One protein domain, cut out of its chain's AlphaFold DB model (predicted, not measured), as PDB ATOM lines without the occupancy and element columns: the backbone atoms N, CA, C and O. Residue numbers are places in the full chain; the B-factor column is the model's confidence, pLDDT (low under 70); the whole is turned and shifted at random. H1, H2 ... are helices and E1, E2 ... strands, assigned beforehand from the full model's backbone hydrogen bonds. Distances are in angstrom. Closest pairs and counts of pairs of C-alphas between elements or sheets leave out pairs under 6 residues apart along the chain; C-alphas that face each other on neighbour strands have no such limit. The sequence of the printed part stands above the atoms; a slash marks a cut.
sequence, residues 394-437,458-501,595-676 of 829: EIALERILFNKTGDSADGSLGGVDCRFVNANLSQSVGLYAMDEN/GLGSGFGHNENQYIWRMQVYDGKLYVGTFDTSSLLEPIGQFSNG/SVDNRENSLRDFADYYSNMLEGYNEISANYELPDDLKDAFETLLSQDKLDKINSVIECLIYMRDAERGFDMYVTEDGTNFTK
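AT A GLANCE: This is residues 394 to 437, 458 to 501 and 595 to 676 of the 829 residues of an uncharacterized protein of Subdoligranulum sp. 60_17 (UniProt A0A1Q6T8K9). At one end of a long, loose shape stands a twisted sheet of four strands, E2, E3, E4 and E5; the other end is a helical arm, in which H5 runs out and H6 and then H7 run back. H7 leads into the body between, where H2 and H4 pack on it and H1 packs on H2, while E1 and H3 lie at the sheet's end. The printed part has 170 residues, with seven named helices and five named strands in the order H1 H2 E1 H3 E2 E3 H4 H5 H6 H7 E4 E5; the class is mixed, helices and strands. The sheet's order is E2, E3, E4, E5, all antiparallel, and E1 pairs with no named strand. The whole is loose, with a radius of gyration of the C-alphas of 21.2 A and spans of 75 by 37 by 30 A.

IN THESE COORDINATES: In the sheet, E2 is residues 468 to 477, 22.4 A from first to last C-alpha, and bends by 57 degrees at residue 472. E3 is residues 480 to 487, 22.7 A long. E4 is residues 665 to 668, 10.6 A, and E5 is residues 674 to 676, 6.4 A, ending at C-alpha 676 at (131.108, 175.614, 212.784). E1 is residues 431 to 434, 10.3 A. The longest helix is H5, residues 595 to 623, 41.8 A, from C-alpha 595 at (111.448, 195.208, 201.255) to C-alpha 623 at (92.462, 180.529, 167.023). H6 is residues 628 to 637, 14.1 A, and H7 is residues 640 to 658, 28.4 A. The shorter helices are H1, residues 394 to 401, 10.6 A, beginning at C-alpha 394 at (132.281, 175.587, 186.608); H2, residues 419 to 426, 10.4 A; H3, residues 461 to 464, 5.6 A; and H4, residues 493 to 496, 4.5 A.

HOW THE PARTS SIT: E2 and E3 form an antiparallel hairpin, with N 469 and O 486 at 2.8 A and N 475 and O 482 at 2.9 A, within hydrogen-bond range. E3 and E4 are antiparallel neighbours, with N 483 and O 666 at 2.9 A. E4 and E5 form a second hairpin, with N 675 and O 667 at 2.8 A. From edge strand E2 to edge strand E5 the strands' lines turn by 71 degrees. E1 and E2 are only just apart, their closest C-alphas 8.0 A from each other. H3 only grazes the sheet, with residues 461 to 463; the closest C-alphas of H3 and E2 are those of Gly 462 and Asn 468, 4.8 A apart. H2 also only grazes the sheet, with residues 421 to 425, and is only just on it, with 5 pairs of C-alphas within 10 A. H7 is the hub, touching three helices. H2 and H7 touch, the closest C-alphas being those of Arg 419 and Ser 648 at 5.3 A, at a shallow tilt of 33 degrees, only just short of steep, and run the same way. H4 touches H7 with residues 649 to 657 of H7 alone; the closest C-alphas are those of Gly 496 and Met 656, 5.0 A apart. H5 and H7 touch at a shallow tilt of 9 degrees, opposite ways, with the C-alphas of Ala 607 and Ile 646 closest at 6.8 A. H5 and H6 are close but not clearly touching, the closest C-alphas, of Tyr 617 and Phe 634, being 7.5 A apart. H1 and H2 touch at a steep tilt of 49 degrees, opposite ways, with the C-alphas of Ala 396 and Phe 420 closest at 5.2 A. Every O i to N i+4 pair is within hydrogen-bond range in H2, H5 and H6, against 2 of 4 in H1 and 14 of 15 in H7; H3 and H4 are too short for such a pair.

THE WHOLE: The two C-alphas farthest apart are those of Asp 478 and Glu 625, at 75.6 A. Residues 622 to 630, of which 628 to 630 belong to H6, stand free. Residues 438 to 457 are not printed, with 23.9 A between C-alphas 437 and 458; residues 502 to 594 are not printed, with 9.5 A between C-alphas 501 and 595. The link from H1 to H2, 17 residues, is long. Mean pLDDT of the printed part is 81.0, and 47 residues are under 70, among them residues 595 to 614 and 626 to 638.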
ATOM      1  N   GLU A 394     131.683 174.902 187.748       78.88
ATOM      2  CA  GLU A 394     132.281 175.587 186.608       78.88
ATOM      3  C   GLU A 394     131.507 175.331 185.302       78.88
ATOM      4  O   GLU A 394     131.300 176.266 184.521       78.88
ATOM      5  N   ILE A 395     131.010 174.106 185.084       80.56
ATOM      6  CA  ILE A 395     130.123 173.803 183.946       80.56
ATOM      7  C   ILE A 395     128.736 174.439 184.136       80.56
ATOM      8  O   ILE A 395     128.130 174.897 183.167       80.56
ATOM      9  N   ALA A 396     128.214 174.501 185.364       85.69
ATOM     10  CA  ALA A 396     126.915 175.125 185.623       85.69
ATOM     11  C   ALA A 396     126.935 176.635 185.310       85.69
ATOM     12  O   ALA A 396     126.036 177.137 184.629       85.69
ATOM     13  N   LEU A 397     127.995 177.336 185.725       83.50
ATOM     14  CA  LEU A 397     128.214 178.764 185.455       83.50
ATOM     15  C   LEU A 397     128.347 179.070 183.958       83.50
ATOM     16  O   LEU A 397     127.981 180.158 183.509       83.50
ATOM     17  N   GLU A 398     128.814 178.109 183.162       81.50
ATOM     18  CA  GLU A 398     128.910 178.244 181.708       81.50
ATOM     19  C   GLU A 398     127.562 178.594 181.063       81.50
ATOM     20  O   GLU A 398     127.523 179.400 180.140       81.50
ATOM     21  N   ARG A 399     126.447 178.047 181.566       83.06
ATOM     22  CA  ARG A 399     125.093 178.318 181.037       83.06
ATOM     23  C   ARG A 399     124.526 179.668 181.449       83.06
ATOM     24  O   ARG A 399     123.608 180.183 180.812       83.06
ATOM     25  N   ILE A 400     125.077 180.253 182.504       82.75
ATOM     26  CA  ILE A 400     124.765 181.624 182.895       82.75
ATOM     27  C   ILE A 400     125.504 182.584 181.961       82.75
ATOM     28  O   ILE A 400     124.913 183.544 181.467       82.75
ATOM     29  N   LEU A 401     126.772 182.292 181.659       76.25
ATOM     30  CA  LEU A 401     127.603 183.131 180.797       76.25
ATOM     31  C   LEU A 401     127.242 183.004 179.313       76.25
ATOM     32  O   LEU A 401     127.149 184.020 178.627       76.25
ATOM     33  N   PHE A 402     126.999 181.789 178.821       77.50
ATOM     34  CA  PHE A 402     126.821 181.488 177.402       77.50
ATOM     35  C   PHE A 402     125.462 180.861 177.099       77.50
ATOM     36  O   PHE A 402     124.950 180.009 177.829       77.50
ATOM     37  N   ASN A 403     124.884 181.258 175.972       76.62
ATOM     38  CA  ASN A 403     123.618 180.768 175.451       76.62
ATOM     39  C   ASN A 403     123.776 179.347 174.885       76.62
ATOM     40  O   ASN A 403     123.965 179.140 173.684       76.62
ATOM     41  N   LYS A 404     123.732 178.358 175.785       80.00
ATOM     42  CA  LYS A 404     123.956 176.930 175.485       80.00
ATOM     43  C   LYS A 404     122.684 176.080 175.534       80.00
ATOM     44  O   LYS A 404     122.758 174.864 175.367       80.00
ATOM     45  N   THR A 405     121.526 176.689 175.785       80.31
ATOM     46  CA  THR A 405     120.253 175.984 175.984       80.31
ATOM     47  C   THR A 405     119.095 176.670 175.257       80.31
ATOM     48  O   THR A 405     119.053 177.896 175.136       80.31
ATOM     49  N   GLY A 406     118.139 175.860 174.793       77.06
ATOM     50  CA  GLY A 406     116.966 176.314 174.041       77.06
ATOM     51  C   GLY A 406     117.197 176.412 172.529       77.06
ATOM     52  O   GLY A 406     118.282 176.118 172.025       77.06
ATOM     53  N   ASP A 407     116.158 176.826 171.803       67.88
ATOM     54  CA  ASP A 407     116.145 176.861 170.329       67.88
ATOM     55  C   ASP A 407     117.096 177.910 169.734       67.88
ATOM     56  O   ASP A 407     117.513 177.797 168.583       67.88
ATOM     57  N   SER A 408     117.473 178.913 170.527       66.25
ATOM     58  CA  SER A 408     118.434 179.950 170.156       66.25
ATOM     59  C   SER A 408     119.878 179.604 170.521       66.25
ATOM     60  O   SER A 408     120.728 180.473 170.378       66.25
ATOM     61  N   ALA A 409     120.176 178.404 171.038       78.81
ATOM     62  CA  ALA A 409     121.509 178.054 171.532       78.81
ATOM     63  C   ALA A 409     122.581 178.152 170.432       78.81
ATOM     64  O   ALA A 409     122.595 177.375 169.475       78.81
ATOM     65  N   ASP A 410     123.504 179.092 170.599       73.62
ATOM     66  CA  ASP A 410     124.553 179.415 169.629       73.62
ATOM     67  C   ASP A 410     125.936 179.622 170.277       73.62
ATOM     68  O   ASP A 410     126.916 179.864 169.572       73.62
ATOM     69  N   GLY A 411     126.031 179.498 171.607       72.06
ATOM     70  CA  GLY A 411     127.267 179.703 172.369       72.06
ATOM     71  C   GLY A 411     127.671 181.173 172.523       72.06
ATOM     72  O   GLY A 411     128.790 181.451 172.960       72.06
ATOM     73  N   SER A 412     126.796 182.117 172.164       67.88
ATOM     74  CA  SER A 412     127.032 183.549 172.373       67.88
ATOM     75  C   SER A 412     126.945 183.934 173.854       67.88
ATOM     76  O   SER A 412     126.373 183.216 174.672       67.88
ATOM     77  N   LEU A 413     127.532 185.077 174.218       67.75
ATOM     78  CA  LEU A 413     127.410 185.649 175.562       67.75
ATOM     79  C   LEU A 413     125.952 186.013 175.893       67.75
ATOM     80  O   LEU A 413     125.247 186.566 175.053       67.75
ATOM     81  N   GLY A 414     125.538 185.784 177.141       64.19
ATOM     82  CA  GLY A 414     124.212 186.140 177.656       64.19
ATOM     83  C   GLY A 414     123.252 184.959 177.804       64.19
ATOM     84  O   GLY A 414     122.080 185.086 177.466       64.19
ATOM     85  N   GLY A 415     123.736 183.811 178.294       70.62
ATOM     86  CA  GLY A 415     122.909 182.611 178.467       70.62
ATOM     87  C   GLY A 415     121.800 182.745 179.509       70.62
ATOM     88  O   GLY A 415     120.652 182.404 179.224       70.62
ATOM     89  N   VAL A 416     122.149 183.258 180.697       75.31
ATOM     90  CA  VAL A 416     121.256 183.495 181.853       75.31
ATOM     91  C   VAL A 416     120.311 182.317 182.119       75.31
ATOM     92  O   VAL A 416     119.112 182.463 182.342       75.31
ATOM     93  N   ASP A 417     120.871 181.112 182.085       83.69
ATOM     94  CA  ASP A 417     120.170 179.885 182.434       83.69
ATOM     95  C   ASP A 417     120.714 179.336 183.756       83.69
ATOM     96  O   ASP A 417     121.786 178.731 183.806       83.69
ATOM     97  N   CYS A 418     119.949 179.541 184.830       89.62
ATOM     98  CA  CYS A 418     120.313 179.092 186.172       89.62
ATOM     99  C   CYS A 418     119.826 177.666 186.480       89.62
ATOM    100  O   CYS A 418     120.033 177.180 187.589       89.62
ATOM    101  N   ARG A 419     119.199 176.949 185.535       92.56
ATOM    102  CA  ARG A 419     118.618 175.617 185.809       92.56
ATOM    103  C   ARG A 419     119.659 174.603 186.278       92.56
ATOM    104  O   ARG A 419     119.349 173.757 187.113       92.56
ATOM    105  N   PHE A 420     120.884 174.673 185.748       93.31
ATOM    106  CA  PHE A 420     121.968 173.798 186.200       93.31
ATOM    107  C   PHE A 420     122.401 174.179 187.618       93.31
ATOM    108  O   PHE A 420     122.329 173.338 188.510       93.31
ATOM    109  N   VAL A 421     122.749 175.443 187.874       93.81
ATOM    110  CA  VAL A 421     123.174 175.842 189.224       93.81
ATOM    111  C   VAL A 421     122.083 175.584 190.271       93.81
ATOM    112  O   VAL A 421     122.388 175.068 191.335       93.81
ATOM    113  N   ASN A 422     120.799 175.777 189.952       95.00
ATOM    114  CA  ASN A 422     119.694 175.437 190.859       95.00
ATOM    115  C   ASN A 422     119.600 173.932 191.145       95.00
ATOM    116  O   ASN A 422     119.292 173.525 192.266       95.00
ATOM    117  N   ALA A 423     119.892 173.079 190.157       95.56
ATOM    118  CA  ALA A 423     119.961 171.635 190.371       95.56
ATOM    119  C   ALA A 423     121.104 171.262 191.334       95.56
ATOM    120  O   ALA A 423     120.936 170.381 192.174       95.56
ATOM    121  N   ASN A 424     122.237 171.961 191.256       95.94
ATOM    122  CA  ASN A 424     123.350 171.787 192.188       95.94
ATOM    123  C   ASN A 424     123.053 172.383 193.577       95.94
ATOM    124  O   ASN A 424     123.375 171.764 194.584       95.94
ATOM    125  N   LEU A 425     122.392 173.541 193.662       95.81
ATOM    126  CA  LEU A 425     121.962 174.153 194.925       95.81
ATOM    127  C   LEU A 425     120.950 173.254 195.648       95.81
ATOM    128  O   LEU A 425     121.103 172.980 196.836       95.81
ATOM    129  N   SER A 426     119.964 172.716 194.928       95.50
ATOM    130  CA  SER A 426     118.958 171.807 195.499       95.50
ATOM    131  C   SER A 426     119.525 170.454 195.939       95.50
ATOM    132  O   SER A 426     119.049 169.895 196.923       95.50
ATOM    133  N   GLN A 427     120.558 169.940 195.264       95.69
ATOM    134  CA  GLN A 427     121.334 168.767 195.688       95.69
ATOM    135  C   GLN A 427     122.789 169.157 196.003       95.69
ATOM    136  O   GLN A 427     123.745 168.628 195.427       95.69
ATOM    137  N   SER A 428     122.940 170.093 196.941       97.12
ATOM    138  CA  SER A 428     124.233 170.521 197.487       97.12
ATOM    139  C   SER A 428     124.974 169.350 198.142       97.12
ATOM    140  O   SER A 428     124.368 168.331 198.456       97.12
ATOM    141  N   VAL A 429     126.286 169.443 198.344       97.44
ATOM    142  CA  VAL A 429     127.134 168.282 198.662       97.44
ATOM    143  C   VAL A 429     126.881 167.631 200.021       97.44
ATOM    144  O   VAL A 429     126.654 168.291 201.033       97.44
ATOM    145  N   GLY A 430     126.977 166.305 200.047       97.94
ATOM    146  CA  GLY A 430     126.944 165.476 201.244       97.94
ATOM    147  C   GLY A 430     128.326 165.013 201.713       97.94
ATOM    148  O   GLY A 430     129.334 165.083 201.002       97.94
ATOM    149  N   LEU A 431     128.354 164.486 202.938       98.75
ATOM    150  CA  LEU A 431     129.508 163.808 203.528       98.75
ATOM    151  C   LEU A 431     129.089 162.404 203.962       98.75
ATOM    152  O   LEU A 431     128.163 162.254 204.759       98.75
ATOM    153  N   TYR A 432     129.808 161.383 203.504       98.75
ATOM    154  CA  TYR A 432     129.608 159.995 203.928       98.75
ATOM    155  C   TYR A 432     130.789 159.505 204.756       98.75
ATOM    156  O   TYR A 432     131.905 160.011 204.633       98.75
ATOM    157  N   ALA A 433     130.559 158.468 205.557       98.56
ATOM    158  CA  ALA A 433     131.616 157.683 206.175       98.56
ATOM    159  C   ALA A 433     131.397 156.191 205.905       98.56
ATOM    160  O   ALA A 433     130.315 155.652 206.151       98.56
ATOM    161  N   MET A 434     132.452 155.531 205.440       98.69
ATOM    162  CA  MET A 434     132.508 154.100 205.182       98.69
ATOM    163  C   MET A 434     133.203 153.369 206.328       98.69
ATOM    164  O   MET A 434     134.286 153.775 206.754       98.69
ATOM    165  N   ASP A 435     132.599 152.280 206.804       98.44
ATOM    166  CA  ASP A 435     133.219 151.383 207.784       98.44
ATOM    167  C   ASP A 435     134.115 150.299 207.144       98.44
ATOM    168  O   ASP A 435     134.209 150.162 205.926       98.44
ATOM    169  N   GLU A 436     134.765 149.489 207.983       97.19
ATOM    170  CA  GLU A 436     135.681 148.415 207.561       97.19
ATOM    171  C   GLU A 436     135.003 147.315 206.723       97.19
ATOM    172  O   GLU A 436     135.675 146.569 206.014       97.19
ATOM    173  N   ASN A 437     133.672 147.216 206.808       98.06
ATOM    174  CA  ASN A 437     132.843 146.278 206.055       98.06
ATOM    175  C   ASN A 437     132.240 146.938 204.806       98.06
ATOM    176  O   ASN A 437     131.318 146.383 204.201       98.06
ATOM    177  N   GLY A 458     122.470 165.510 211.759       96.50
ATOM    178  CA  GLY A 458     121.323 166.418 211.783       96.50
ATOM    179  C   GLY A 458     121.481 167.658 210.895       96.50
ATOM    180  O   GLY A 458     120.584 168.499 210.890       96.50
ATOM    181  N   LEU A 459     122.588 167.782 210.154       97.12
ATOM    182  CA  LEU A 459     122.808 168.835 209.162       97.12
ATOM    183  C   LEU A 459     122.392 168.343 207.768       97.12
ATOM    184  O   LEU A 459     122.762 167.238 207.356       97.12
ATOM    185  N   GLY A 460     121.639 169.182 207.051       96.69
ATOM    186  CA  GLY A 460     121.244 168.936 205.663       96.69
ATOM    187  C   GLY A 460     122.415 169.042 204.686       96.69
ATOM    188  O   GLY A 460     123.567 169.251 205.086       96.69
ATOM    189  N   SER A 461     122.120 168.899 203.396       96.69
ATOM    190  CA  SER A 461     123.108 169.069 202.321       96.69
ATOM    191  C   SER A 461     123.863 170.400 202.443       96.69
ATOM    192  O   SER A 461     123.317 171.396 202.918       96.69
ATOM    193  N   GLY A 462     125.148 170.400 202.094       96.81
ATOM    194  CA  GLY A 462     126.008 171.575 202.224       96.81
ATOM    195  C   GLY A 462     126.214 172.033 203.666       96.81
ATOM    196  O   GLY A 462     126.511 173.197 203.889       96.81
ATOM    197  N   PHE A 463     126.027 171.157 204.661       97.19
ATOM    198  CA  PHE A 463     125.999 171.522 206.087       97.19
ATOM    199  C   PHE A 463     124.851 172.489 206.451       97.19
ATOM    200  O   PHE A 463     124.914 173.177 207.470       97.19
ATOM    201  N   GLY A 464     123.778 172.510 205.651       95.06
ATOM    202  CA  GLY A 464     122.661 173.456 205.771       95.06
ATOM    203  C   GLY A 464     122.856 174.761 204.994       95.06
ATOM    204  O   GLY A 464     122.003 175.638 205.076       95.06
ATOM    205  N   HIS A 465     123.961 174.871 204.259       95.56
ATOM    206  CA  HIS A 465     124.338 175.989 203.404       95.56
ATOM    207  C   HIS A 465     124.421 175.465 201.965       95.56
ATOM    208  O   HIS A 465     125.433 174.899 201.550       95.56
ATOM    209  N   ASN A 466     123.319 175.558 201.216       96.00
ATOM    210  CA  ASN A 466     123.184 174.961 199.883       96.00
ATOM    211  C   ASN A 466     124.190 175.513 198.866       96.00
ATOM    212  O   ASN A 466     124.515 174.849 197.890       96.00
ATOM    213  N   GLU A 467     124.717 176.703 199.093       95.62
ATOM    214  CA  GLU A 467     125.794 177.325 198.338       95.62
ATOM    215  C   GLU A 467     127.136 176.586 198.466       95.62
ATOM    216  O   GLU A 467     128.004 176.757 197.608       95.62
ATOM    217  N   ASN A 468     127.292 175.695 199.452       97.12
ATOM    218  CA  ASN A 468     128.427 174.785 199.513       97.12
ATOM    219  C   ASN A 468     128.316 173.724 198.417       97.12
ATOM    220  O   ASN A 468     127.447 172.858 198.455       97.12
ATOM    221  N   GLN A 469     129.220 173.751 197.445       96.75
ATOM    222  CA  GLN A 469     129.126 172.904 196.253       96.75
ATOM    223  C   GLN A 469     130.233 171.867 196.135       96.75
ATOM    224  O   GLN A 469     130.153 170.970 195.301       96.75
ATOM    225  N   TYR A 470     131.240 171.911 197.003       95.00
ATOM    226  CA  TYR A 470     132.143 170.779 197.166       95.00
ATOM    227  C   TYR A 470     132.919 170.788 198.474       95.00
ATOM    228  O   TYR A 470     133.285 171.837 199.003       95.00
ATOM    229  N   ILE A 471     133.231 169.584 198.958       97.38
ATOM    230  CA  ILE A 471     134.154 169.339 200.068       97.38
ATOM    231  C   ILE A 471     135.519 169.009 199.468       97.38
ATOM    232  O   ILE A 471     135.834 167.857 199.173       97.38
ATOM    233  N   TRP A 472     136.337 170.035 199.241       89.75
ATOM    234  CA  TRP A 472     137.584 169.864 198.493       89.75
ATOM    235  C   TRP A 472     138.682 169.166 199.297       89.75
ATOM    236  O   TRP A 472     139.373 168.278 198.793       89.75
ATOM    237  N   ARG A 473     138.887 169.586 200.549       90.88
ATOM    238  CA  ARG A 473     139.879 168.984 201.442       90.88
ATOM    239  C   ARG A 473     139.312 168.783 202.830       90.88
ATOM    240  O   ARG A 473     138.550 169.590 203.355       90.88
ATOM    241  N   MET A 474     139.774 167.701 203.430       97.75
ATOM    242  CA  MET A 474     139.564 167.370 204.823       97.75
ATOM    243  C   MET A 474     140.916 167.027 205.440       97.75
ATOM    244  O   MET A 474     141.798 166.510 204.750       97.75
ATOM    245  N   GLN A 475     141.088 167.311 206.726       97.56
ATOM    246  CA  GLN A 475     142.345 167.063 207.427       97.56
ATOM    247  C   GLN A 475     142.088 166.604 208.853       97.56
ATOM    248  O   GLN A 475     141.329 167.223 209.592       97.56
ATOM    249  N   VAL A 476     142.784 165.546 209.260       98.12
ATOM    250  CA  VAL A 476     142.842 165.153 210.668       98.12
ATOM    251  C   VAL A 476     143.952 165.942 211.345       98.12
ATOM    252  O   VAL A 476     145.105 165.864 210.916       98.12
ATOM    253  N   TYR A 477     143.620 166.691 212.389       97.25
ATOM    254  CA  TYR A 477     144.572 167.441 213.204       97.25
ATOM    255  C   TYR A 477     144.116 167.423 214.664       97.25
ATOM    256  O   TYR A 477     142.932 167.571 214.946       97.25
ATOM    257  N   ASP A 478     145.055 167.199 215.585       94.50
ATOM    258  CA  ASP A 478     144.785 167.126 217.028       94.50
ATOM    259  C   ASP A 478     143.625 166.177 217.404       94.50
ATOM    260  O   ASP A 478     142.753 166.483 218.211       94.50
ATOM    261  N   GLY A 479     143.568 165.019 216.738       95.44
ATOM    262  CA  GLY A 479     142.520 164.024 216.964       95.44
ATOM    263  C   GLY A 479     141.120 164.444 216.510       95.44
ATOM    264  O   GLY A 479     140.177 163.746 216.859       95.44
ATOM    265  N   LYS A 480     140.981 165.532 215.739       97.62
ATOM    266  CA  LYS A 480     139.715 166.019 215.171       97.62
ATOM    267  C   LYS A 480     139.761 166.006 213.650       97.62
ATOM    268  O   LYS A 480     140.829 166.171 213.055       97.62
ATOM    269  N   LEU A 481     138.604 165.856 213.020       98.62
ATOM    270  CA  LEU A 481     138.440 166.005 211.578       98.62
ATOM    271  C   LEU A 481     137.996 167.429 211.252       98.62
ATOM    272  O   LEU A 481     136.947 167.869 211.718       98.62
ATOM    273  N   TYR A 482     138.776 168.115 210.424       98.56
ATOM    274  CA  TYR A 482     138.450 169.414 209.851       98.56
ATOM    275  C   TYR A 482     137.977 169.241 208.413       98.56
ATOM    276  O   TYR A 482     138.570 168.474 207.648       98.56
ATOM    277  N   VAL A 483     136.931 169.973 208.048       98.44
ATOM    278  CA  VAL A 483     136.300 169.941 206.728       98.44
ATOM    279  C   VAL A 483     136.250 171.363 206.188       98.44
ATOM    280  O   VAL A 483     135.776 172.258 206.885       98.44
ATOM    281  N   GLY A 484     136.759 171.568 204.973       97.94
ATOM    282  CA  GLY A 484     136.659 172.834 204.251       97.94
ATOM    283  C   GLY A 484     135.791 172.698 203.008       97.94
ATOM    284  O   GLY A 484     135.882 171.689 202.298       97.94
ATOM    285  N   THR A 485     134.969 173.709 202.744       97.56
ATOM    286  CA  THR A 485     134.042 173.716 201.609       97.56
ATOM    287  C   THR A 485     134.461 174.710 200.524       97.56
ATOM    288  O   THR A 485     135.472 175.417 200.630       97.56
ATOM    289  N   PHE A 486     133.676 174.733 199.454       96.19
ATOM    290  CA  PHE A 486     133.586 175.838 198.518       96.19
ATOM    291  C   PHE A 486     132.156 176.331 198.427       96.19
ATOM    292  O   PHE A 486     131.259 175.533 198.174       96.19
ATOM    293  N   ASP A 487     132.018 177.636 198.567       95.25
ATOM    294  CA  ASP A 487     130.815 178.429 198.427       95.25
ATOM    295  C   ASP A 487     130.720 179.000 196.996       95.25
ATOM    296  O   ASP A 487     131.606 179.722 196.535       95.25
ATOM    297  N   THR A 488     129.633 178.704 196.286       94.44
ATOM    298  CA  THR A 488     129.390 179.233 194.931       94.44
ATOM    299  C   THR A 488     128.807 180.655 194.948       94.44
ATOM    300  O   THR A 488     128.905 181.377 193.951       94.44
ATOM    301  N   SER A 489     128.245 181.118 196.075       91.88
ATOM    302  CA  SER A 489     127.509 182.394 196.132       91.88
ATOM    303  C   SER A 489     128.383 183.613 195.815       91.88
ATOM    304  O   SER A 489     127.916 184.596 195.237       91.88
ATOM    305  N   SER A 490     129.687 183.518 196.074       89.19
ATOM    306  CA  SER A 490     130.688 184.510 195.660       89.19
ATOM    307  C   SER A 490     130.764 184.720 194.138       89.19
ATOM    308  O   SER A 490     130.994 185.837 193.675       89.19
ATOM    309  N   LEU A 491     130.582 183.657 193.347       88.25
ATOM    310  CA  LEU A 491     130.574 183.721 191.879       88.25
ATOM    311  C   LEU A 491     129.193 184.091 191.324       88.25
ATOM    312  O   LEU A 491     129.107 184.655 190.236       88.25
ATOM    313  N   LEU A 492     128.130 183.810 192.081       87.88
ATOM    314  CA  LEU A 492     126.750 184.164 191.744       87.88
ATOM    315  C   LEU A 492     126.352 185.576 192.182       87.88
ATOM    316  O   LEU A 492     125.220 185.982 191.921       87.88
ATOM    317  N   GLU A 493     127.255 186.347 192.799       82.38
ATOM    318  CA  GLU A 493     126.985 187.725 193.227       82.38
ATOM    319  C   GLU A 493     126.299 188.581 192.154       82.38
ATOM    320  O   GLU A 493     125.324 189.243 192.520       82.38
ATOM    321  N   PRO A 494     126.693 188.544 190.859       77.19
ATOM    322  CA  PRO A 494     126.079 189.402 189.845       77.19
ATOM    323  C   PRO A 494     124.564 189.211 189.721       77.19
ATOM    324  O   PRO A 494     123.854 190.106 189.273       77.19
ATOM    325  N   ILE A 495     124.069 188.040 190.128       73.62
ATOM    326  CA  ILE A 495     122.647 187.730 190.266       73.62
ATOM    327  C   ILE A 495     122.207 187.995 191.714       73.62
ATOM    328  O   ILE A 495     121.251 188.731 191.949       73.62
ATOM    329  N   GLY A 496     122.914 187.447 192.704       70.75
ATOM    330  CA  GLY A 496     122.540 187.499 194.120       70.75
ATOM    331  C   GLY A 496     122.415 188.903 194.722       70.75
ATOM    332  O   GLY A 496     121.591 189.109 195.615       70.75
ATOM    333  N   GLN A 497     123.144 189.894 194.201       66.44
ATOM    334  CA  GLN A 497     123.131 191.272 194.712       66.44
ATOM    335  C   GLN A 497     121.740 191.928 194.700       66.44
ATOM    336  O   GLN A 497     121.476 192.863 195.465       66.44
ATOM    337  N   PHE A 498     120.825 191.431 193.859       61.34
ATOM    338  CA  PHE A 498     119.448 191.919 193.770       61.34
ATOM    339  C   PHE A 498     118.543 191.404 194.901       61.34
ATOM    340  O   PHE A 498     117.569 192.085 195.251       61.34
ATOM    341  N   SER A 499     118.865 190.250 195.497       63.22
ATOM    342  CA  SER A 499     118.077 189.626 196.568       63.22
ATOM    343  C   SER A 499     118.714 189.738 197.953       63.22
ATOM    344  O   SER A 499     117.981 189.835 198.931       63.22
ATOM    345  N   ASN A 500     120.041 189.801 198.060       64.19
ATOM    346  CA  ASN A 500     120.746 189.791 199.351       64.19
ATOM    347  C   ASN A 500     120.970 191.189 199.977       64.19
ATOM    348  O   ASN A 500     121.465 191.312 201.095       64.19
ATOM    349  N   GLY A 501     120.608 192.262 199.263       60.03
ATOM    350  CA  GLY A 501     120.704 193.641 199.747       60.03
ATOM    351  C   GLY A 501     122.052 194.340 199.527       60.03
ATOM    352  O   GLY A 501     122.143 195.538 199.813       60.03
ATOM    353  N   SER A 595     111.217 194.877 202.673       49.62
ATOM    354  CA  SER A 595     111.448 195.208 201.255       49.62
ATOM    355  C   SER A 595     112.141 194.115 200.437       49.62
ATOM    356  O   SER A 595     112.051 194.157 199.210       49.62
ATOM    357  N   VAL A 596     112.821 193.155 201.071       45.94
ATOM    358  CA  VAL A 596     113.431 192.006 200.371       45.94
ATOM    359  C   VAL A 596     112.361 190.962 200.041       45.94
ATOM    360  O   VAL A 596     112.261 190.539 198.892       45.94
ATOM    361  N   ASP A 597     111.474 190.654 200.992       48.28
ATOM    362  CA  ASP A 597     110.310 189.783 200.766       48.28
ATOM    363  C   ASP A 597     109.364 190.365 199.701       48.28
ATOM    364  O   ASP A 597     108.851 189.651 198.837       48.28
ATOM    365  N   ASN A 598     109.193 191.692 199.688       54.50
ATOM    366  CA  ASN A 598     108.440 192.376 198.634       54.50
ATOM    367  C   ASN A 598     109.082 192.238 197.238       54.50
ATOM    368  O   ASN A 598     108.353 192.274 196.245       54.50
ATOM    369  N   ARG A 599     110.408 192.052 197.123       54.06
ATOM    370  CA  ARG A 599     111.089 191.843 195.826       54.06
ATOM    371  C   ARG A 599     110.906 190.437 195.287       54.06
ATOM    372  O   ARG A 599     110.685 190.310 194.089       54.06
ATOM    373  N   GLU A 600     110.953 189.407 196.135       56.59
ATOM    374  CA  GLU A 600     110.628 188.038 195.707       56.59
ATOM    375  C   GLU A 600     109.212 187.999 195.121       56.59
ATOM    376  O   GLU A 600     109.019 187.531 194.001       56.59
ATOM    377  N   ASN A 601     108.243 188.579 195.837       60.34
ATOM    378  CA  ASN A 601     106.865 188.684 195.357       60.34
ATOM    379  C   ASN A 601     106.782 189.474 194.043       60.34
ATOM    380  O   ASN A 601     106.152 189.010 193.105       60.34
ATOM    381  N   SER A 602     107.495 190.599 193.924       55.25
ATOM    382  CA  SER A 602     107.508 191.400 192.688       55.25
ATOM    383  C   SER A 602     108.114 190.653 191.489       55.25
ATOM    384  O   SER A 602     107.635 190.787 190.364       55.25
ATOM    385  N   LEU A 603     109.169 189.861 191.704       58.22
ATOM    386  CA  LEU A 603     109.786 189.042 190.657       58.22
ATOM    387  C   LEU A 603     108.868 187.892 190.231       58.22
ATOM    388  O   LEU A 603     108.759 187.600 189.040       58.22
ATOM    389  N   ARG A 604     108.175 187.268 191.191       64.75
ATOM    390  CA  ARG A 604     107.148 186.257 190.912       64.75
ATOM    391  C   ARG A 604     105.959 186.854 190.160       64.75
ATOM    392  O   ARG A 604     105.538 186.269 189.171       64.75
ATOM    393  N   ASP A 605     105.504 188.049 190.536       58.53
ATOM    394  CA  ASP A 605     104.439 188.775 189.835       58.53
ATOM    395  C   ASP A 605     104.825 189.077 188.373       58.53
ATOM    396  O   ASP A 605     103.995 188.973 187.467       58.53
ATOM    397  N   PHE A 606     106.094 189.420 188.114       53.56
ATOM    398  CA  PHE A 606     106.607 189.593 186.751       53.56
ATOM    399  C   PHE A 606     106.584 188.283 185.952       53.56
ATOM    400  O   PHE A 606     106.131 188.274 184.804       53.56
ATOM    401  N   ALA A 607     107.037 187.175 186.547       59.06
ATOM    402  CA  ALA A 607     106.979 185.861 185.909       59.06
ATOM    403  C   ALA A 607     105.530 185.438 185.609       59.06
ATOM    404  O   ALA A 607     105.247 184.959 184.510       59.06
ATOM    405  N   ASP A 608     104.600 185.701 186.529       60.22
ATOM    406  CA  ASP A 608     103.169 185.454 186.342       60.22
ATOM    407  C   ASP A 608     102.596 186.310 185.201       60.22
ATOM    408  O   ASP A 608     101.849 185.810 184.357       60.22
ATOM    409  N   TYR A 609     102.964 187.594 185.113       53.03
ATOM    410  CA  TYR A 609     102.565 188.458 183.998       53.03
ATOM    411  C   TYR A 609     103.081 187.929 182.654       53.03
ATOM    412  O   TYR A 609     102.305 187.810 181.702       53.03
ATOM    413  N   TYR A 610     104.360 187.557 182.586       60.59
ATOM    414  CA  TYR A 610     104.948 186.961 181.389       60.59
ATOM    415  C   TYR A 610     104.225 185.664 180.996       60.59
ATOM    416  O   TYR A 610     103.883 185.480 179.826       60.59
ATOM    417  N   SER A 611     103.936 184.789 181.966       65.38
ATOM    418  CA  SER A 611     103.187 183.546 181.744       65.38
ATOM    419  C   SER A 611     101.804 183.820 181.155       65.38
ATOM    420  O   SER A 611     101.431 183.219 180.149       65.38
ATOM    421  N   ASN A 612     101.071 184.786 181.714       61.84
ATOM    422  CA  ASN A 612      99.754 185.180 181.209       61.84
ATOM    423  C   ASN A 612      99.815 185.726 179.770       61.84
ATOM    424  O   ASN A 612      98.938 185.427 178.959       61.84
ATOM    425  N   MET A 613     100.845 186.511 179.424       56.25
ATOM    426  CA  MET A 613     101.040 186.982 178.046       56.25
ATOM    427  C   MET A 613     101.328 185.831 177.078       56.25
ATOM    428  O   MET A 613     100.772 185.805 175.980       56.25
ATOM    429  N   LEU A 614     102.175 184.879 177.480       62.06
ATOM    430  CA  LEU A 614     102.504 183.702 176.678       62.06
ATOM    431  C   LEU A 614     101.268 182.818 176.451       62.06
ATOM    432  O   LEU A 614     101.022 182.389 175.324       62.06
ATOM    433  N   GLU A 615     100.459 182.586 177.487       71.56
ATOM    434  CA  GLU A 615      99.174 181.887 177.365       71.56
ATOM    435  C   GLU A 615      98.229 182.617 176.405       71.56
ATOM    436  O   GLU A 615      97.693 181.995 175.485       71.56
ATOM    437  N   GLY A 616      98.093 183.939 176.543       65.88
ATOM    438  CA  GLY A 616      97.286 184.759 175.640       65.88
ATOM    439  C   GLY A 616      97.751 184.677 174.182       65.88
ATOM    440  O   GLY A 616      96.928 184.507 173.280       65.88
ATOM    441  N   TYR A 617      99.062 184.728 173.930       64.00
ATOM    442  CA  TYR A 617      99.625 184.529 172.591       64.00
ATOM    443  C   TYR A 617      99.334 183.122 172.043       64.00
ATOM    444  O   TYR A 617      98.910 182.984 170.892       64.00
ATOM    445  N   ASN A 618      99.498 182.075 172.856       76.38
ATOM    446  CA  ASN A 618      99.200 180.694 172.465       76.38
ATOM    447  C   ASN A 618      97.711 180.505 172.125       76.38
ATOM    448  O   ASN A 618      97.371 179.828 171.155       76.38
ATOM    449  N   GLU A 619      96.810 181.137 172.878       72.50
ATOM    450  CA  GLU A 619      95.379 181.138 172.570       72.50
ATOM    451  C   GLU A 619      95.064 181.890 171.270       72.50
ATOM    452  O   GLU A 619      94.255 181.415 170.467       72.50
ATOM    453  N   ILE A 620      95.690 183.048 171.032       68.56
ATOM    454  CA  ILE A 620      95.488 183.835 169.807       68.56
ATOM    455  C   ILE A 620      96.007 183.066 168.589       68.56
ATOM    456  O   ILE A 620      95.262 182.881 167.628       68.56
ATOM    457  N   SER A 621      97.241 182.570 168.635       68.88
ATOM    458  CA  SER A 621      97.865 181.828 167.531       68.88
ATOM    459  C   SER A 621      97.148 180.510 167.211       68.88
ATOM    460  O   SER A 621      97.106 180.096 166.053       68.88
ATOM    461  N   ALA A 622      96.521 179.863 168.202       79.06
ATOM    462  CA  ALA A 622      95.710 178.667 167.980       79.06
ATOM    463  C   ALA A 622      94.355 178.958 167.304       79.06
ATOM    464  O   ALA A 622      93.804 178.084 166.628       79.06
ATOM    465  N   ASN A 623      93.801 180.159 167.496       76.19
ATOM    466  CA  ASN A 623      92.462 180.529 167.023       76.19
ATOM    467  C   ASN A 623      92.465 181.454 165.792       76.19
ATOM    468  O   ASN A 623      91.432 181.575 165.126       76.19
ATOM    469  N   TYR A 624      93.594 182.093 165.478       70.44
ATOM    470  CA  TYR A 624      93.729 183.088 164.416       70.44
ATOM    471  C   TYR A 624      95.015 182.870 163.607       70.44
ATOM    472  O   TYR A 624      96.068 182.570 164.156       70.44
ATOM    473  N   GLU A 625      94.931 183.053 162.286       74.69
ATOM    474  CA  GLU A 625      96.091 183.005 161.389       74.69
ATOM    475  C   GLU A 625      96.805 184.366 161.442       74.69
ATOM    476  O   GLU A 625      96.319 185.357 160.890       74.69
ATOM    477  N   LEU A 626      97.906 184.430 162.196       66.94
ATOM    478  CA  LEU A 626      98.731 185.631 162.341       66.94
ATOM    479  C   LEU A 626      99.674 185.790 161.133       66.94
ATOM    480  O   LEU A 626     100.146 184.780 160.611       66.94
ATOM    481  N   PRO A 627      99.973 187.029 160.702       69.31
ATOM    482  CA  PRO A 627     101.075 187.302 159.780       69.31
ATOM    483  C   PRO A 627     102.407 186.742 160.301       69.31
ATOM    484  O   PRO A 627     102.659 186.802 161.506       69.31
ATOM    485  N   ASP A 628     103.240 186.202 159.404       68.00
ATOM    486  CA  ASP A 628     104.499 185.530 159.765       68.00
ATOM    487  C   ASP A 628     105.448 186.459 160.544       68.00
ATOM    488  O   ASP A 628     106.021 186.054 161.544       68.00
ATOM    489  N   ASP A 629     105.534 187.732 160.162       51.09
ATOM    490  CA  ASP A 629     106.328 188.771 160.830       51.09
ATOM    491  C   ASP A 629     105.871 189.047 162.270       51.09
ATOM    492  O   ASP A 629     106.687 189.145 163.187       51.09
ATOM    493  N   LEU A 630     104.559 189.135 162.488       50.22
ATOM    494  CA  LEU A 630     103.992 189.342 163.820       50.22
ATOM    495  C   LEU A 630     104.174 188.100 164.697       50.22
ATOM    496  O   LEU A 630     104.443 188.205 165.893       50.22
ATOM    497  N   LYS A 631     104.024 186.921 164.095       64.50
ATOM    498  CA  LYS A 631     104.246 185.640 164.754       64.50
ATOM    499  C   LYS A 631     105.708 185.490 165.180       64.50
ATOM    500  O   LYS A 631     105.961 185.199 166.346       64.50
ATOM    501  N   ASP A 632     106.645 185.776 164.281       59.34
ATOM    502  CA  ASP A 632     108.083 185.734 164.547       59.34
ATOM    503  C   ASP A 632     108.469 186.721 165.659       59.34
ATOM    504  O   ASP A 632     109.231 186.371 166.561       59.34
ATOM    505  N   ALA A 633     107.894 187.930 165.665       51.44
ATOM    506  CA  ALA A 633     108.104 188.903 166.736       51.44
ATOM    507  C   ALA A 633     107.597 188.391 168.098       51.44
ATOM    508  O   ALA A 633     108.317 188.473 169.098       51.44
ATOM    509  N   PHE A 634     106.391 187.812 168.152       55.03
ATOM    510  CA  PHE A 634     105.861 187.239 169.391       55.03
ATOM    511  C   PHE A 634     106.645 186.016 169.860       55.03
ATOM    512  O   PHE A 634     106.910 185.930 171.048       55.03
ATOM    513  N   GLU A 635     107.075 185.111 168.982       66.06
ATOM    514  CA  GLU A 635     107.904 183.952 169.368       66.06
ATOM    515  C   GLU A 635     109.314 184.391 169.813       66.06
ATOM    516  O   GLU A 635     109.911 183.822 170.738       66.06
ATOM    517  N   THR A 636     109.818 185.483 169.234       61.88
ATOM    518  CA  THR A 636     111.071 186.126 169.651       61.88
ATOM    519  C   THR A 636     110.960 186.778 171.027       61.88
ATOM    520  O   THR A 636     111.935 186.752 171.775       61.88
ATOM    521  N   LEU A 637     109.797 187.296 171.426       56.50
ATOM    522  CA  LEU A 637     109.596 187.938 172.733       56.50
ATOM    523  C   LEU A 637     109.091 186.966 173.806       56.50
ATOM    524  O   LEU A 637     109.572 186.987 174.934       56.50
ATOM    525  N   LEU A 638     108.170 186.081 173.433       61.16
ATOM    526  CA  LEU A 638     107.408 185.192 174.298       61.16
ATOM    527  C   LEU A 638     107.656 183.738 173.900       61.16
ATOM    528  O   LEU A 638     107.150 183.232 172.905       61.16
ATOM    529  N   SER A 639     108.425 183.038 174.724       75.12
ATOM    530  CA  SER A 639     108.587 181.589 174.619       75.12
ATOM    531  C   SER A 639     108.618 180.926 175.991       75.12
ATOM    532  O   SER A 639     108.948 181.567 176.996       75.12
ATOM    533  N   GLN A 640     108.303 179.627 176.015       83.62
ATOM    534  CA  GLN A 640     108.395 178.812 177.226       83.62
ATOM    535  C   GLN A 640     109.836 178.758 177.754       83.62
ATOM    536  O   GLN A 640     110.042 178.920 178.946       83.62
ATOM    537  N   ASP A 641     110.837 178.633 176.875       81.19
ATOM    538  CA  ASP A 641     112.249 178.604 177.291       81.19
ATOM    539  C   ASP A 641     112.675 179.892 178.018       81.19
ATOM    540  O   ASP A 641     113.378 179.832 179.025       81.19
ATOM    541  N   LYS A 642     112.203 181.062 177.569       75.38
ATOM    542  CA  LYS A 642     112.466 182.332 178.261       75.38
ATOM    543  C   LYS A 642     111.767 182.406 179.620       75.38
ATOM    544  O   LYS A 642     112.382 182.874 180.573       75.38
ATOM    545  N   LEU A 643     110.526 181.920 179.730       73.75
ATOM    546  CA  LEU A 643     109.834 181.821 181.022       73.75
ATOM    547  C   LEU A 643     110.583 180.885 181.979       73.75
ATOM    548  O   LEU A 643     110.775 181.221 183.145       73.75
ATOM    549  N   ASP A 644     111.062 179.744 181.486       83.94
ATOM    550  CA  ASP A 644     111.850 178.794 182.272       83.94
ATOM    551  C   ASP A 644     113.172 179.419 182.744       83.94
ATOM    552  O   ASP A 644     113.554 179.245 183.902       83.94
ATOM    553  N   LYS A 645     113.848 180.199 181.887       80.31
ATOM    554  CA  LYS A 645     115.047 180.972 182.253       80.31
ATOM    555  C   LYS A 645     114.735 182.022 183.323       80.31
ATOM    556  O   LYS A 645     115.429 182.046 184.339       80.31
ATOM    557  N   ILE A 646     113.665 182.810 183.169       75.50
ATOM    558  CA  ILE A 646     113.203 183.782 184.182       75.50
ATOM    559  C   ILE A 646     112.957 183.080 185.524       75.50
ATOM    560  O   ILE A 646     113.506 183.491 186.545       75.50
ATOM    561  N   ASN A 647     112.196 181.985 185.521       79.75
ATOM    562  CA  ASN A 647     111.916 181.210 186.730       79.75
ATOM    563  C   ASN A 647     113.191 180.639 187.358       79.75
ATOM    564  O   ASN A 647     113.329 180.661 188.581       79.75
ATOM    565  N   SER A 648     114.150 180.191 186.543       86.38
ATOM    566  CA  SER A 648     115.434 179.703 187.048       86.38
ATOM    567  C   SER A 648     116.237 180.799 187.754       86.38
ATOM    568  O   SER A 648     116.832 180.543 188.799       86.38
ATOM    569  N   VAL A 649     116.222 182.036 187.245       81.31
ATOM    570  CA  VAL A 649     116.878 183.174 187.906       81.31
ATOM    571  C   VAL A 649     116.202 183.479 189.240       81.31
ATOM    572  O   VAL A 649     116.893 183.675 190.236       81.31
ATOM    573  N   ILE A 650     114.866 183.475 189.288       76.44
ATOM    574  CA  ILE A 650     114.108 183.703 190.529       76.44
ATOM    575  C   ILE A 650     114.454 182.648 191.580       76.44
ATOM    576  O   ILE A 650     114.698 182.988 192.733       76.44
ATOM    577  N   GLU A 651     114.513 181.377 191.193       86.38
ATOM    578  CA  GLU A 651     114.906 180.300 192.102       86.38
ATOM    579  C   GLU A 651     116.349 180.466 192.609       86.38
ATOM    580  O   GLU A 651     116.587 180.332 193.809       86.38
ATOM    581  N   CYS A 652     117.291 180.853 191.745       86.12
ATOM    582  CA  CYS A 652     118.667 181.158 192.149       86.12
ATOM    583  C   CYS A 652     118.713 182.310 193.170       86.12
ATOM    584  O   CYS A 652     119.363 182.208 194.211       86.12
ATOM    585  N   LEU A 653     117.956 183.385 192.924       80.19
ATOM    586  CA  LEU A 653     117.865 184.544 193.818       80.19
ATOM    587  C   LEU A 653     117.371 184.183 195.224       80.19
ATOM    588  O   LEU A 653     117.805 184.822 196.184       80.19
ATOM    589  N   ILE A 654     116.497 183.180 195.354       81.81
ATOM    590  CA  ILE A 654     115.989 182.707 196.651       81.81
ATOM    591  C   ILE A 654     117.110 182.074 197.471       81.81
ATOM    592  O   ILE A 654     117.246 182.409 198.643       81.81
ATOM    593  N   TYR A 655     117.945 181.228 196.860       88.88
ATOM    594  CA  TYR A 655     119.131 180.697 197.538       88.88
ATOM    595  C   TYR A 655     120.100 181.819 197.920       88.88
ATOM    596  O   TYR A 655     120.599 181.855 199.040       88.88
ATOM    597  N   MET A 656     120.339 182.767 197.009       86.00
ATOM    598  CA  MET A 656     121.304 183.847 197.242       86.00
ATOM    599  C   MET A 656     120.858 184.862 198.296       86.00
ATOM    600  O   MET A 656     121.711 185.530 198.874       86.00
ATOM    601  N   ARG A 657     119.552 184.983 198.565       80.38
ATOM    602  CA  ARG A 657     119.019 185.893 199.592       80.38
ATOM    603  C   ARG A 657     119.595 185.582 200.972       80.38
ATOM    604  O   ARG A 657     119.947 186.504 201.702       80.38
ATOM    605  N   ASP A 658     119.654 184.296 201.306       81.00
ATOM    606  CA  ASP A 658     119.987 183.815 202.648       81.00
ATOM    607  C   ASP A 658     121.453 183.342 202.756       81.00
ATOM    608  O   ASP A 658     121.909 183.007 203.850       81.00
ATOM    609  N   ALA A 659     122.195 183.336 201.640       87.44
ATOM    610  CA  ALA A 659     123.577 182.869 201.573       87.44
ATOM    611  C   ALA A 659     124.552 183.806 202.309       87.44
ATOM    612  O   ALA A 659     124.562 185.025 202.100       87.44
ATOM    613  N   GLU A 660     125.435 183.229 203.127       89.19
ATOM    614  CA  GLU A 660     126.579 183.931 203.713       89.19
ATOM    615  C   GLU A 660     127.814 183.652 202.844       89.19
ATOM    616  O   GLU A 660     128.287 182.526 202.772       89.19
ATOM    617  N   ARG A 661     128.325 184.672 202.142       91.12
ATOM    618  CA  ARG A 661     129.433 184.487 201.189       91.12
ATOM    619  C   ARG A 661     130.761 184.145 201.854       91.12
ATOM    620  O   ARG A 661     131.179 184.808 202.809       91.12
ATOM    621  N   GLY A 662     131.503 183.266 201.189       94.94
ATOM    622  CA  GLY A 662     132.817 182.786 201.599       94.94
ATOM    623  C   GLY A 662     132.741 181.339 202.076       94.94
ATOM    624  O   GLY A 662     131.689 180.855 202.458       94.94
ATOM    625  N   PHE A 663     133.863 180.624 202.043       97.38
ATOM    626  CA  PHE A 663     133.868 179.209 202.394       97.38
ATOM    627  C   PHE A 663     133.433 178.963 203.839       97.38
ATOM    628  O   PHE A 663     133.691 179.771 204.750       97.38
ATOM    629  N   ASP A 664     132.961 177.740 204.047       97.75
ATOM    630  CA  ASP A 664     132.714 177.195 205.362       97.75
ATOM    631  C   ASP A 664     133.866 176.316 205.840       97.75
ATOM    632  O   ASP A 664     134.565 175.633 205.076       97.75
ATOM    633  N   MET A 665     134.041 176.302 207.158       97.81
ATOM    634  CA  MET A 665     134.939 175.376 207.829       97.81
ATOM    635  C   MET A 665     134.258 174.782 209.052       97.81
ATOM    636  O   MET A 665     133.775 175.506 209.924       97.81
ATOM    637  N   TYR A 666     134.303 173.457 209.145       97.81
ATOM    638  CA  TYR A 666     133.724 172.696 210.244       97.81
ATOM    639  C   TYR A 666     134.773 171.797 210.895       97.81
ATOM    640  O   TYR A 666     135.730 171.363 210.249       97.81
ATOM    641  N   VAL A 667     134.579 171.482 212.175       97.94
ATOM    642  CA  VAL A 667     135.404 170.520 212.915       97.94
ATOM    643  C   VAL A 667     134.537 169.541 213.697       97.94
ATOM    644  O   VAL A 667     133.505 169.920 214.242       97.94
ATOM    645  N   THR A 668     134.954 168.281 213.779       98.06
ATOM    646  CA  THR A 668     134.285 167.258 214.590       98.06
ATOM    647  C   THR A 668     135.288 166.371 215.325       98.06
ATOM    648  O   THR A 668     136.308 165.967 214.768       98.06
ATOM    649  N   GLU A 669     134.992 166.056 216.586       96.88
ATOM    650  CA  GLU A 669     135.774 165.119 217.408       96.88
ATOM    651  C   GLU A 669     135.279 163.675 217.271       96.88
ATOM    652  O   GLU A 669     136.063 162.730 217.311       96.88
ATOM    653  N   ASP A 670     133.981 163.468 217.064       96.25
ATOM    654  CA  ASP A 670     133.392 162.126 216.994       96.25
ATOM    655  C   ASP A 670     133.046 161.680 215.568       96.25
ATOM    656  O   ASP A 670     132.775 160.498 215.347       96.25
ATOM    657  N   GLY A 671     133.121 162.591 214.592       96.06
ATOM    658  CA  GLY A 671     132.777 162.315 213.201       96.06
ATOM    659  C   GLY A 671     131.315 162.576 212.836       96.06
ATOM    660  O   GLY A 671     130.923 162.297 211.706       96.06
ATOM    661  N   THR A 672     130.505 163.068 213.773       94.38
ATOM    662  CA  THR A 672     129.056 163.269 213.602       94.38
ATOM    663  C   THR A 672     128.562 164.617 214.117       94.38
ATOM    664  O   THR A 672     127.725 165.234 213.470       94.38
ATOM    665  N   ASN A 673     129.088 165.111 215.237       96.75
ATOM    666  CA  ASN A 673     128.743 166.416 215.787       96.75
ATOM    667  C   ASN A 673     129.764 167.445 215.298       96.75
ATOM    668  O   ASN A 673     130.946 167.359 215.646       96.75
ATOM    669  N   PHE A 674     129.318 168.391 214.472       97.69
ATOM    670  CA  PHE A 674     130.178 169.411 213.873       97.69
ATOM    671  C   PHE A 674     130.048 170.750 214.594       97.69
ATOM    672  O   PHE A 674     128.953 171.244 214.847       97.69
ATOM    673  N   THR A 675     131.198 171.350 214.882       97.00
ATOM    674  CA  THR A 675     131.330 172.744 215.302       97.00
ATOM    675  C   THR A 675     131.674 173.582 214.080       97.00
ATOM    676  O   THR A 675     132.606 173.263 213.339       97.00
ATOM    677  N   LYS A 676     130.910 174.649 213.866       96.25
ATOM    678  CA  LYS A 676     131.108 175.614 212.784       96.25
ATOM    679  C   LYS A 676     132.187 176.614 213.183       96.25
ATOM    680  O   LYS A 676     132.043 177.279 214.202       96.25
TER     681      LYS A 676